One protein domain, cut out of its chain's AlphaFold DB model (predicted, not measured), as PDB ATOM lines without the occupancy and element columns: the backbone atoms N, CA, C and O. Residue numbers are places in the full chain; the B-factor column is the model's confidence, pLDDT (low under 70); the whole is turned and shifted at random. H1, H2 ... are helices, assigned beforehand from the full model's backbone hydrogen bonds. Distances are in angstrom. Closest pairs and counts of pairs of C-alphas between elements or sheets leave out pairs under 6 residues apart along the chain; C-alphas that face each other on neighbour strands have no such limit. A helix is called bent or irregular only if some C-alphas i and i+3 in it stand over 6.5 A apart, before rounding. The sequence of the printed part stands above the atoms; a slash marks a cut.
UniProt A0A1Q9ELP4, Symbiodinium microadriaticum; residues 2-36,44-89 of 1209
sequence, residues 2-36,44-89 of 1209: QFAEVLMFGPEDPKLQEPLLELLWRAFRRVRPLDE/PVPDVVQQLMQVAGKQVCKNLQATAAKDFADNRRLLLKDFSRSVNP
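Overview. This is residues 2 to 36 and 44 to 89 of the 1209 residues of a protein of Symbiodinium microadriaticum (UniProt A0A1Q9ELP4). H4 and H5 form a helical hairpin, crossed by the longest helix, H2; H1 packs on H2 and H5, and H3 makes a corner with H4. The printed part, all helix, has 81 residues with five named helices, H1 to H5 in order. It is compact, radius of gyration of the C-alphas 11.9 A, and flat, spanning 35 by 32 by 17 A.

Along the chain. H2, residues 14 to 28, runs 20.4 A from C-alpha 14 at (148.673, 156.958, 178.998). H5, residues 72 to 85, runs 18.4 A to C-alpha 85 at (153.751, 146.855, 168.019); it is irregular, C-alphas 74 and 77 being 7.3 A apart. H1 is residues 3 to 9, H3 47 to 55, H4 58 to 66.

Arrangement. H2 touches H5 about perpendicular, 82 degrees; closest C-alphas Leu 21 and Leu 80, 7.1 A. H4 and H5 run opposite ways at a shallow tilt of 4 degrees. Every O i to N i+4 pair is within hydrogen-bond range in H1, H3 and H4, 10 of 11 in H2, 8 of 10 in H5.

Size, cuts and confidence. Residues 37 to 43 are cut out, leaving 11.6 A between C-alphas 36 and 44. Residues 34 to 36 and 88 to 89 have pLDDT under 70.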
ATOM      1  N   GLN A   2     140.509 157.033 163.076       81.62
ATOM      2  CA  GLN A   2     140.756 158.113 164.067       81.62
ATOM      3  C   GLN A   2     141.302 157.700 165.452       81.62
ATOM      4  O   GLN A   2     142.496 157.822 165.689       81.62
ATOM      5  N   PHE A   3     140.483 157.171 166.372       84.25
ATOM      6  CA  PHE A   3     140.965 156.634 167.660       84.25
ATOM      7  C   PHE A   3     142.101 155.602 167.536       84.25
ATOM      8  O   PHE A   3     142.964 155.553 168.400       84.25
ATOM      9  N   ALA A   4     142.117 154.789 166.478       83.81
ATOM     10  CA  ALA A   4     143.215 153.877 166.176       83.81
ATOM     11  C   ALA A   4     144.456 154.618 165.664       83.81
ATOM     12  O   ALA A   4     145.543 154.327 166.146       83.81
ATOM     13  N   GLU A   5     144.307 155.592 164.755       85.44
ATOM     14  CA  GLU A   5     145.421 156.452 164.321       85.44
ATOM     15  C   GLU A   5     146.089 157.137 165.529       85.44
ATOM     16  O   GLU A   5     147.303 157.046 165.686       85.44
ATOM     17  N   VAL A   6     145.309 157.697 166.461       85.75
ATOM     18  CA  VAL A   6     145.833 158.305 167.703       85.75
ATOM     19  C   VAL A   6     146.490 157.273 168.641       85.75
ATOM     20  O   VAL A   6     147.428 157.616 169.352       85.75
ATOM     21  N   LEU A   7     146.059 156.006 168.628       90.75
ATOM     22  CA  LEU A   7     146.684 154.922 169.407       90.75
ATOM     23  C   LEU A   7     147.976 154.357 168.781       90.75
ATOM     24  O   LEU A   7     148.723 153.679 169.482       90.75
ATOM     25  N   MET A   8     148.230 154.597 167.490       86.81
ATOM     26  CA  MET A   8     149.420 154.101 166.770       86.81
ATOM     27  C   MET A   8     150.470 155.193 166.546       86.81
ATOM     28  O   MET A   8     151.663 154.929 166.661       86.81
ATOM     29  N   PHE A   9     150.018 156.408 166.227       85.12
ATOM     30  CA  PHE A   9     150.858 157.535 165.808       85.12
ATOM     31  C   PHE A   9     150.811 158.721 166.784       85.12
ATOM     32  O   PHE A   9     151.649 159.612 166.705       85.12
ATOM     33  N   GLY A  10     149.848 158.745 167.713       83.56
ATOM     34  CA  GLY A  10     149.795 159.756 168.768       83.56
ATOM     35  C   GLY A  10     150.877 159.558 169.842       83.56
ATOM     36  O   GLY A  10     151.451 158.471 169.963       83.56
ATOM     37  N   PRO A  11     151.150 160.591 170.659       83.25
ATOM     38  CA  PRO A  11     152.127 160.507 171.743       83.25
ATOM     39  C   PRO A  11     151.740 159.443 172.782       83.25
ATOM     40  O   PRO A  11     150.557 159.191 173.021       83.25
ATOM     41  N   GLU A  12     152.743 158.863 173.451       85.50
ATOM     42  CA  GLU A  12     152.572 157.934 174.585       85.50
ATOM     43  C   GLU A  12     152.139 158.665 175.875       85.50
ATOM     44  O   GLU A  12     152.757 158.534 176.929       85.50
ATOM     45  N   ASP A  13     151.041 159.427 175.815       91.81
ATOM     46  CA  ASP A  13     150.318 159.831 177.023       91.81
ATOM     47  C   ASP A  13     149.341 158.714 177.430       91.81
ATOM     48  O   ASP A  13     148.296 158.544 176.784       91.81
ATOM     49  N   PRO A  14     149.604 157.970 178.522       85.88
ATOM     50  CA  PRO A  14     148.673 156.958 178.998       85.88
ATOM     51  C   PRO A  14     147.312 157.556 179.378       85.88
ATOM     52  O   PRO A  14     146.311 156.859 179.243       85.88
ATOM     53  N   LYS A  15     147.217 158.832 179.789       88.81
ATOM     54  CA  LYS A  15     145.931 159.463 180.149       88.81
ATOM     55  C   LYS A  15     145.002 159.618 178.943       88.81
ATOM     56  O   LYS A  15     143.787 159.561 179.121       88.81
ATOM     57  N   LEU A  16     145.556 159.788 177.740       91.31
ATOM     58  CA  LEU A  16     144.814 159.858 176.481       91.31
ATOM     59  C   LEU A  16     144.612 158.469 175.861       91.31
ATOM     60  O   LEU A  16     143.495 158.110 175.480       91.31
ATOM     61  N   GLN A  17     145.676 157.667 175.782       94.44
ATOM     62  CA  GLN A  17     145.638 156.355 175.137       94.44
ATOM     63  C   GLN A  17     144.749 155.349 175.894       94.44
ATOM     64  O   GLN A  17     144.014 154.582 175.269       94.44
ATOM     65  N   GLU A  18     144.737 155.366 177.233       93.88
ATOM     66  CA  GLU A  18     143.936 154.425 178.024       93.88
ATOM     67  C   GLU A  18     142.410 154.549 177.769       93.88
ATOM     68  O   GLU A  18     141.775 153.517 177.487       93.88
ATOM     69  N   PRO A  19     141.780 155.745 177.820       95.06
ATOM     70  CA  PRO A  19     140.375 155.928 177.441       95.06
ATOM     71  C   PRO A  19     140.069 155.576 175.981       95.06
ATOM     72  O   PRO A  19     139.035 154.961 175.711       95.06
ATOM     73  N   LEU A  20     140.955 155.922 175.040       94.81
ATOM     74  CA  LEU A  20     140.752 155.636 173.614       94.81
ATOM     75  C   LEU A  20     140.734 154.129 173.330       94.81
ATOM     76  O   LEU A  20     139.835 153.644 172.638       94.81
ATOM     77  N   LEU A  21     141.658 153.373 173.930       95.75
ATOM     78  CA  LEU A  21     141.696 151.914 173.823       95.75
ATOM     79  C   LEU A  21     140.444 151.263 174.433       95.75
ATOM     80  O   LEU A  21     139.931 150.281 173.901       95.75
ATOM     81  N   GLU A  22     139.906 151.832 175.515       95.88
ATOM     82  CA  GLU A  22     138.661 151.356 176.122       95.88
ATOM     83  C   GLU A  22     137.432 151.642 175.247       95.88
ATOM     84  O   GLU A  22     136.573 150.768 175.097       95.88
ATOM     85  N   LEU A  23     137.341 152.822 174.627       95.12
ATOM     86  CA  LEU A  23     136.289 153.131 173.653       95.12
ATOM     87  C   LEU A  23     136.360 152.191 172.442       95.12
ATOM     88  O   LEU A  23     135.327 151.679 172.002       95.12
ATOM     89  N   LEU A  24     137.570 151.907 171.952       93.56
ATOM     90  CA  LEU A  24     137.806 150.987 170.843       93.56
ATOM     91  C   LEU A  24     137.405 149.545 171.197       93.56
ATOM     92  O   LEU A  24     136.654 148.915 170.452       93.56
ATOM     93  N   TRP A  25     137.812 149.043 172.366       96.25
ATOM     94  CA  TRP A  25     137.414 147.724 172.876       96.25
ATOM     95  C   TRP A  25     135.893 147.617 173.096       96.25
ATOM     96  O   TRP A  25     135.261 146.650 172.657       96.25
ATOM     97  N   ARG A  26     135.264 148.648 173.687       94.62
ATOM     98  CA  ARG A  26     133.797 148.739 173.850       94.62
ATOM     99  C   ARG A  26     133.062 148.739 172.505       94.62
ATOM    100  O   ARG A  26     131.953 148.207 172.434       94.62
ATOM    101  N   ALA A  27     133.646 149.313 171.451       88.62
ATOM    102  CA  ALA A  27     133.108 149.239 170.094       88.62
ATOM    103  C   ALA A  27     133.282 147.833 169.491       88.62
ATOM    104  O   ALA A  27     132.315 147.264 168.985       88.62
ATOM    105  N   PHE A  28     134.467 147.231 169.618       88.88
ATOM    106  CA  PHE A  28     134.755 145.894 169.088       88.88
ATOM    107  C   PHE A  28     133.871 144.805 169.698       88.88
ATOM    108  O   PHE A  28     133.375 143.957 168.962       88.88
ATOM    109  N   ARG A  29     133.558 144.878 170.998       88.75
ATOM    110  CA  ARG A  29     132.616 143.947 171.649       88.75
ATOM    111  C   ARG A  29     131.137 144.138 171.276       88.75
ATOM    112  O   ARG A  29     130.308 143.342 171.710       88.75
ATOM    113  N   ARG A  30     130.785 145.169 170.496       88.00
ATOM    114  CA  ARG A  30     129.445 145.331 169.886       88.00
ATOM    115  C   ARG A  30     129.368 144.745 168.476       88.00
ATOM    116  O   ARG A  30     128.271 144.449 168.003       88.00
ATOM    117  N   VAL A  31     130.509 144.568 167.813       86.81
ATOM    118  CA  VAL A  31     130.616 143.763 166.592       86.81
ATOM    119  C   VAL A  31     130.481 142.290 166.993       86.81
ATOM    120  O   VAL A  31     130.899 141.892 168.079       86.81
ATOM    121  N   ARG A  32     129.862 141.466 166.140       74.06
ATOM    122  CA  ARG A  32     129.840 140.010 166.359       74.06
ATOM    123  C   ARG A  32     131.270 139.439 166.272       74.06
ATOM    124  O   ARG A  32     132.079 140.006 165.536       74.06
ATOM    125  N   PRO A  33     131.581 138.351 167.002       72.88
ATOM    126  CA  PRO A  33     132.903 137.734 166.953       72.88
ATOM    127  C   PRO A  33     133.278 137.321 165.527       72.88
ATOM    128  O   PRO A  33     132.422 136.932 164.728       72.88
ATOM    129  N   LEU A  34     134.573 137.406 165.225       67.00
ATOM    130  CA  LEU A  34     135.163 136.979 163.958       67.00
ATOM    131  C   LEU A  34     135.311 135.445 163.916       67.00
ATOM    132  O   LEU A  34     136.422 134.922 163.938       67.00
ATOM    133  N   ASP A  35     134.185 134.726 163.869       65.62
ATOM    134  CA  ASP A  35     134.156 133.268 163.684       65.62
ATOM    135  C   ASP A  35     134.636 132.895 162.268       65.62
ATOM    136  O   ASP A  35     133.854 132.832 161.318       65.62
ATOM    137  N   GLU A  36     135.928 132.589 162.128       58.69
ATOM    138  CA  GLU A  36     136.575 132.178 160.867       58.69
ATOM    139  C   GLU A  36     136.093 130.808 160.324       58.69
ATOM    140  O   GLU A  36     136.586 130.350 159.295       58.69
ATOM    141  N   PRO A  44     128.547 139.647 156.150       78.56
ATOM    142  CA  PRO A  44     129.853 140.260 155.939       78.56
ATOM    143  C   PRO A  44     130.300 141.046 157.175       78.56
ATOM    144  O   PRO A  44     129.490 141.687 157.854       78.56
ATOM    145  N   VAL A  45     131.601 140.980 157.460       80.69
ATOM    146  CA  VAL A  45     132.258 141.815 158.469       80.69
ATOM    147  C   VAL A  45     132.108 143.281 158.035       80.69
ATOM    148  O   VAL A  45     132.356 143.564 156.866       80.69
ATOM    149  N   PRO A  46     131.700 144.218 158.913       85.44
ATOM    150  CA  PRO A  46     131.567 145.621 158.525       85.44
ATOM    151  C   PRO A  46     132.907 146.210 158.069       85.44
ATOM    152  O   PRO A  46     133.911 146.028 158.756       85.44
ATOM    153  N   ASP A  47     132.908 146.973 156.977       83.81
ATOM    154  CA  ASP A  47     134.122 147.466 156.302       83.81
ATOM    155  C   ASP A  47     135.110 148.169 157.253       83.81
ATOM    156  O   ASP A  47     136.311 147.935 157.185       83.81
ATOM    157  N   VAL A  48     134.609 148.950 158.217       80.31
ATOM    158  CA  VAL A  48     135.412 149.647 159.247       80.31
ATOM    159  C   VAL A  48     136.216 148.678 160.134       80.31
ATOM    160  O   VAL A  48     137.303 149.005 160.609       80.31
ATOM    161  N   VAL A  49     135.694 147.472 160.365       84.44
ATOM    162  CA  VAL A  49     136.368 146.407 161.124       84.44
ATOM    163  C   VAL A  49     137.426 145.737 160.254       84.44
ATOM    164  O   VAL A  49     138.524 145.481 160.737       84.44
ATOM    165  N   GLN A  50     137.142 145.521 158.966       86.75
ATOM    166  CA  GLN A  50     138.120 145.004 158.006       86.75
ATOM    167  C   GLN A  50     139.283 145.991 157.791       86.75
ATOM    168  O   GLN A  50     140.440 145.576 157.822       86.75
ATOM    169  N   GLN A  51     138.993 147.292 157.678       85.38
ATOM    170  CA  GLN A  51     139.992 148.365 157.638       85.38
ATOM    171  C   GLN A  51     140.867 148.367 158.896       85.38
ATOM    172  O   GLN A  51     142.089 148.428 158.785       85.38
ATOM    173  N   LEU A  52     140.291 148.228 160.099       85.50
ATOM    174  CA  LEU A  52     141.126 148.166 161.301       85.50
ATOM    175  C   LEU A  52     141.932 146.860 161.405       85.50
ATOM    176  O   LEU A  52     143.078 146.897 161.837       85.50
ATOM    177  N   MET A  53     141.387 145.722 160.963       89.25
ATOM    178  CA  MET A  53     142.133 144.457 160.874       89.25
ATOM    179  C   MET A  53     143.299 144.513 159.877       89.25
ATOM    180  O   MET A  53     144.251 143.745 160.024       89.25
ATOM    181  N   GLN A  54     143.221 145.392 158.875       86.75
ATOM    182  CA  GLN A  54     144.311 145.685 157.946       86.75
ATOM    183  C   GLN A  54     145.359 146.599 158.596       86.75
ATOM    184  O   GLN A  54     146.540 146.272 158.560       86.75
ATOM    185  N   VAL A  55     144.932 147.693 159.237       84.94
ATOM    186  CA  VAL A  55     145.830 148.723 159.793       84.94
ATOM    187  C   VAL A  55     146.490 148.297 161.115       84.94
ATOM    188  O   VAL A  55     147.712 148.297 161.206       84.94
ATOM    189  N   ALA A  56     145.709 147.885 162.118       87.50
ATOM    190  CA  ALA A  56     146.208 147.451 163.433       87.50
ATOM    191  C   ALA A  56     146.516 145.940 163.504       87.50
ATOM    192  O   ALA A  56     146.860 145.417 164.564       87.50
ATOM    193  N   GLY A  57     146.357 145.218 162.391       91.56
ATOM    194  CA  GLY A  57     146.634 143.789 162.288       91.56
ATOM    195  C   GLY A  57     145.543 142.879 162.872       91.56
ATOM    196  O   GLY A  57     144.943 143.125 163.924       91.56
ATOM    197  N   LYS A  58     145.310 141.746 162.196       91.31
ATOM    198  CA  LYS A  58     144.281 140.761 162.579       91.31
ATOM    199  C   LYS A  58     144.437 140.255 164.016       91.31
ATOM    200  O   LYS A  58     143.431 140.066 164.695       91.31
ATOM    201  N   GLN A  59     145.671 140.040 164.483       91.62
ATOM    202  CA  GLN A  59     145.916 139.467 165.809       91.62
ATOM    203  C   GLN A  59     145.514 140.415 166.942       91.62
ATOM    204  O   GLN A  59     144.909 139.968 167.909       91.62
ATOM    205  N   VAL A  60     145.753 141.722 166.813       92.19
ATOM    206  CA  VAL A  60     145.365 142.686 167.857       92.19
ATOM    207  C   VAL A  60     143.851 142.874 167.897       92.19
ATOM    208  O   VAL A  60     143.268 142.939 168.977       92.19
ATOM    209  N   CYS A  61     143.179 142.819 166.742       93.00
ATOM    210  CA  CYS A  61     141.718 142.734 166.698       93.00
ATOM    211  C   CYS A  61     141.185 141.462 167.393       93.00
ATOM    212  O   CYS A  61     140.181 141.541 168.105       93.00
ATOM    213  N   LYS A  62     141.865 140.311 167.255       92.38
ATOM    214  CA  LYS A  62     141.530 139.078 167.995       92.38
ATOM    215  C   LYS A  62     141.784 139.223 169.501       92.38
ATOM    216  O   LYS A  62     140.884 138.907 170.275       92.38
ATOM    217  N   ASN A  63     142.927 139.770 169.928       93.62
ATOM    218  CA  ASN A  63     143.242 140.014 171.344       93.62
ATOM    219  C   ASN A  63     142.207 140.964 171.992       93.62
ATOM    220  O   ASN A  63     141.692 140.683 173.077       93.62
ATOM    221  N   LEU A  64     141.817 142.037 171.290       94.19
ATOM    222  CA  LEU A  64     140.754 142.958 171.710       94.19
ATOM    223  C   LEU A  64     139.384 142.270 171.838       94.19
ATOM    224  O   LEU A  64     138.691 142.495 172.828       94.19
ATOM    225  N   GLN A  65     138.981 141.424 170.882       93.00
ATOM    226  CA  GLN A  65     137.707 140.693 170.974       93.00
ATOM    227  C   GLN A  65     137.711 139.615 172.070       93.00
ATOM    228  O   GLN A  65     136.694 139.433 172.739       93.00
ATOM    229  N   ALA A  66     138.839 138.925 172.269       93.50
ATOM    230  CA  ALA A  66     138.990 137.864 173.265       93.50
ATOM    231  C   ALA A  66     139.050 138.389 174.711       93.50
ATOM    232  O   ALA A  66     138.658 137.681 175.639       93.50
ATOM    233  N   THR A  67     139.505 139.629 174.921       96.19
ATOM    234  CA  THR A  67     139.617 140.218 176.263       96.19
ATOM    235  C   THR A  67     138.233 140.449 176.881       96.19
ATOM    236  O   THR A  67     137.467 141.318 176.448       96.19
ATOM    237  N   ALA A  68     137.902 139.681 177.921       95.75
ATOM    238  CA  ALA A  68     136.631 139.792 178.629       95.75
ATOM    239  C   ALA A  68     136.574 141.037 179.535       95.75
ATOM    240  O   ALA A  68     137.591 141.583 179.949       95.75
ATOM    241  N   ALA A  69     135.361 141.485 179.884       94.62
ATOM    242  CA  ALA A  69     135.161 142.753 180.601       94.62
ATOM    243  C   ALA A  69     135.854 142.839 181.965       94.62
ATOM    244  O   ALA A  69     136.303 143.916 182.339       94.62
ATOM    245  N   LYS A  70     135.935 141.717 182.691       94.50
ATOM    246  CA  LYS A  70     136.637 141.650 183.977       94.50
ATOM    247  C   LYS A  70     138.156 141.799 183.824       94.50
ATOM    248  O   LYS A  70     138.776 142.405 184.679       94.50
ATOM    249  N   ASP A  71     138.714 141.314 182.715       96.00
ATOM    250  CA  ASP A  71     140.160 141.227 182.490       96.00
ATOM    251  C   ASP A  71     140.702 142.418 181.676       96.00
ATOM    252  O   ASP A  71     141.912 142.550 181.503       96.00
ATOM    253  N   PHE A  72     139.830 143.290 181.150       96.56
ATOM    254  CA  PHE A  72     140.242 144.434 180.329       96.56
ATOM    255  C   PHE A  72     141.069 145.461 181.112       96.56
ATOM    256  O   PHE A  72     142.005 146.023 180.551       96.56
ATOM    257  N   ALA A  73     140.761 145.690 182.392       94.31
ATOM    258  CA  ALA A  73     141.525 146.613 183.232       94.31
ATOM    259  C   ALA A  73     142.987 146.156 183.381       94.31
ATOM    260  O   ALA A  73     143.904 146.936 183.135       94.31
ATOM    261  N   ASP A  74     143.192 144.871 183.684       95.44
ATOM    262  CA  ASP A  74     144.519 144.282 183.883       95.44
ATOM    263  C   ASP A  74     145.301 144.179 182.561       95.44
ATOM    264  O   ASP A  74     146.488 144.500 182.492       95.44
ATOM    265  N   ASN A  75     144.621 143.799 181.473       95.19
ATOM    266  CA  ASN A  75     145.239 143.644 180.152       95.19
ATOM    267  C   ASN A  75     145.402 144.960 179.376       95.19
ATOM    268  O   ASN A  75     146.035 144.952 178.322       95.19
ATOM    269  N   ARG A  76     144.894 146.099 179.868       95.06
ATOM    270  CA  ARG A  76     144.906 147.392 179.153       95.06
ATOM    271  C   ARG A  76     146.297 147.784 178.651       95.06
ATOM    272  O   ARG A  76     146.455 148.168 177.496       95.06
ATOM    273  N   ARG A  77     147.318 147.620 179.500       93.81
ATOM    274  CA  ARG A  77     148.728 147.914 179.176       93.81
ATOM    275  C   ARG A  77     149.372 146.891 178.239       93.81
ATOM    276  O   ARG A  77     150.320 147.243 177.542       93.81
ATOM    277  N   LEU A  78     148.885 145.650 178.221       95.00
ATOM    278  CA  LEU A  78     149.333 144.629 177.272       95.00
ATOM    279  C   LEU A  78     148.732 144.909 175.892       95.00
ATOM    280  O   LEU A  78     149.472 145.056 174.930       95.00
ATOM    281  N   LEU A  79     147.412 145.114 175.824       94.81
ATOM    282  CA  LEU A  79     146.694 145.472 174.600       94.81
ATOM    283  C   LEU A  79     147.227 146.762 173.962       94.81
ATOM    284  O   LEU A  79     147.317 146.829 172.742       94.81
ATOM    285  N   LEU A  80     147.609 147.764 174.761       94.94
ATOM    286  CA  LEU A  80     148.211 149.000 174.251       94.94
ATOM    287  C   LEU A  80     149.596 148.755 173.627       94.94
ATOM    288  O   LEU A  80     149.891 149.291 172.563       94.94
ATOM    289  N   LYS A  81     150.418 147.896 174.248       91.88
ATOM    290  CA  LYS A  81     151.717 147.468 173.698       91.88
ATOM    291  C   LYS A  81     151.567 146.586 172.462       91.88
ATOM    292  O   LYS A  81     152.388 146.686 171.560       91.88
ATOM    293  N   ASP A  82     150.540 145.744 172.401       91.62
ATOM    294  CA  ASP A  82     150.204 144.988 171.194       91.62
ATOM    295  C   ASP A  82     149.828 145.948 170.053       91.62
ATOM    296  O   ASP A  82     150.340 145.801 168.948       91.62
ATOM    297  N   PHE A  83     149.000 146.965 170.333       91.06
ATOM    298  CA  PHE A  83     148.534 147.956 169.353       91.06
ATOM    299  C   PHE A  83     149.661 148.835 168.790       91.06
ATOM    300  O   PHE A  83     149.672 149.118 167.595       91.06
ATOM    301  N   SER A  84     150.631 149.241 169.617       85.44
ATOM    302  CA  SER A  84     151.795 150.009 169.146       85.44
ATOM    303  C   SER A  84     152.858 149.145 168.455       85.44
ATOM    304  O   SER A  84     153.641 149.660 167.661       85.44
ATOM    305  N   ARG A  85     152.872 147.827 168.702       85.62
ATOM    306  CA  ARG A  85     153.751 146.855 168.019       85.62
ATOM    307  C   ARG A  85     153.181 146.310 166.713       85.62
ATOM    308  O   ARG A  85     153.950 145.808 165.900       85.62
ATOM    309  N   SER A  86     151.864 146.349 166.519       82.00
ATOM    310  CA  SER A  86     151.201 145.767 165.344       82.00
ATOM    311  C   SER A  86     151.062 146.716 164.155       82.00
ATOM    312  O   SER A  86     150.531 146.311 163.117       82.00
ATOM    313  N   VAL A  87     151.563 147.948 164.286       71.12
ATOM    314  CA  VAL A  87     151.751 148.882 163.175       71.12
ATOM    315  C   VAL A  87     152.709 148.239 162.173       71.12
ATOM    316  O   VAL A  87     153.916 148.194 162.397       71.12
ATOM    317  N   ASN A  88     152.177 147.715 161.068       56.00
ATOM    318  CA  ASN A  88     152.998 147.194 159.978       56.00
ATOM    319  C   ASN A  88     153.772 148.364 159.342       56.00
ATOM    320  O   ASN A  88     153.129 149.197 158.699       56.00
ATOM    321  N   PRO A  89     155.116 148.434 159.438       50.12
ATOM    322  CA  PRO A  89     155.864 149.551 158.856       50.12
ATOM    323  C   PRO A  89     155.692 149.603 157.330       50.12
ATOM    324  O   PRO A  89     155.510 150.673 156.763       50.12
TER     325      PRO A  89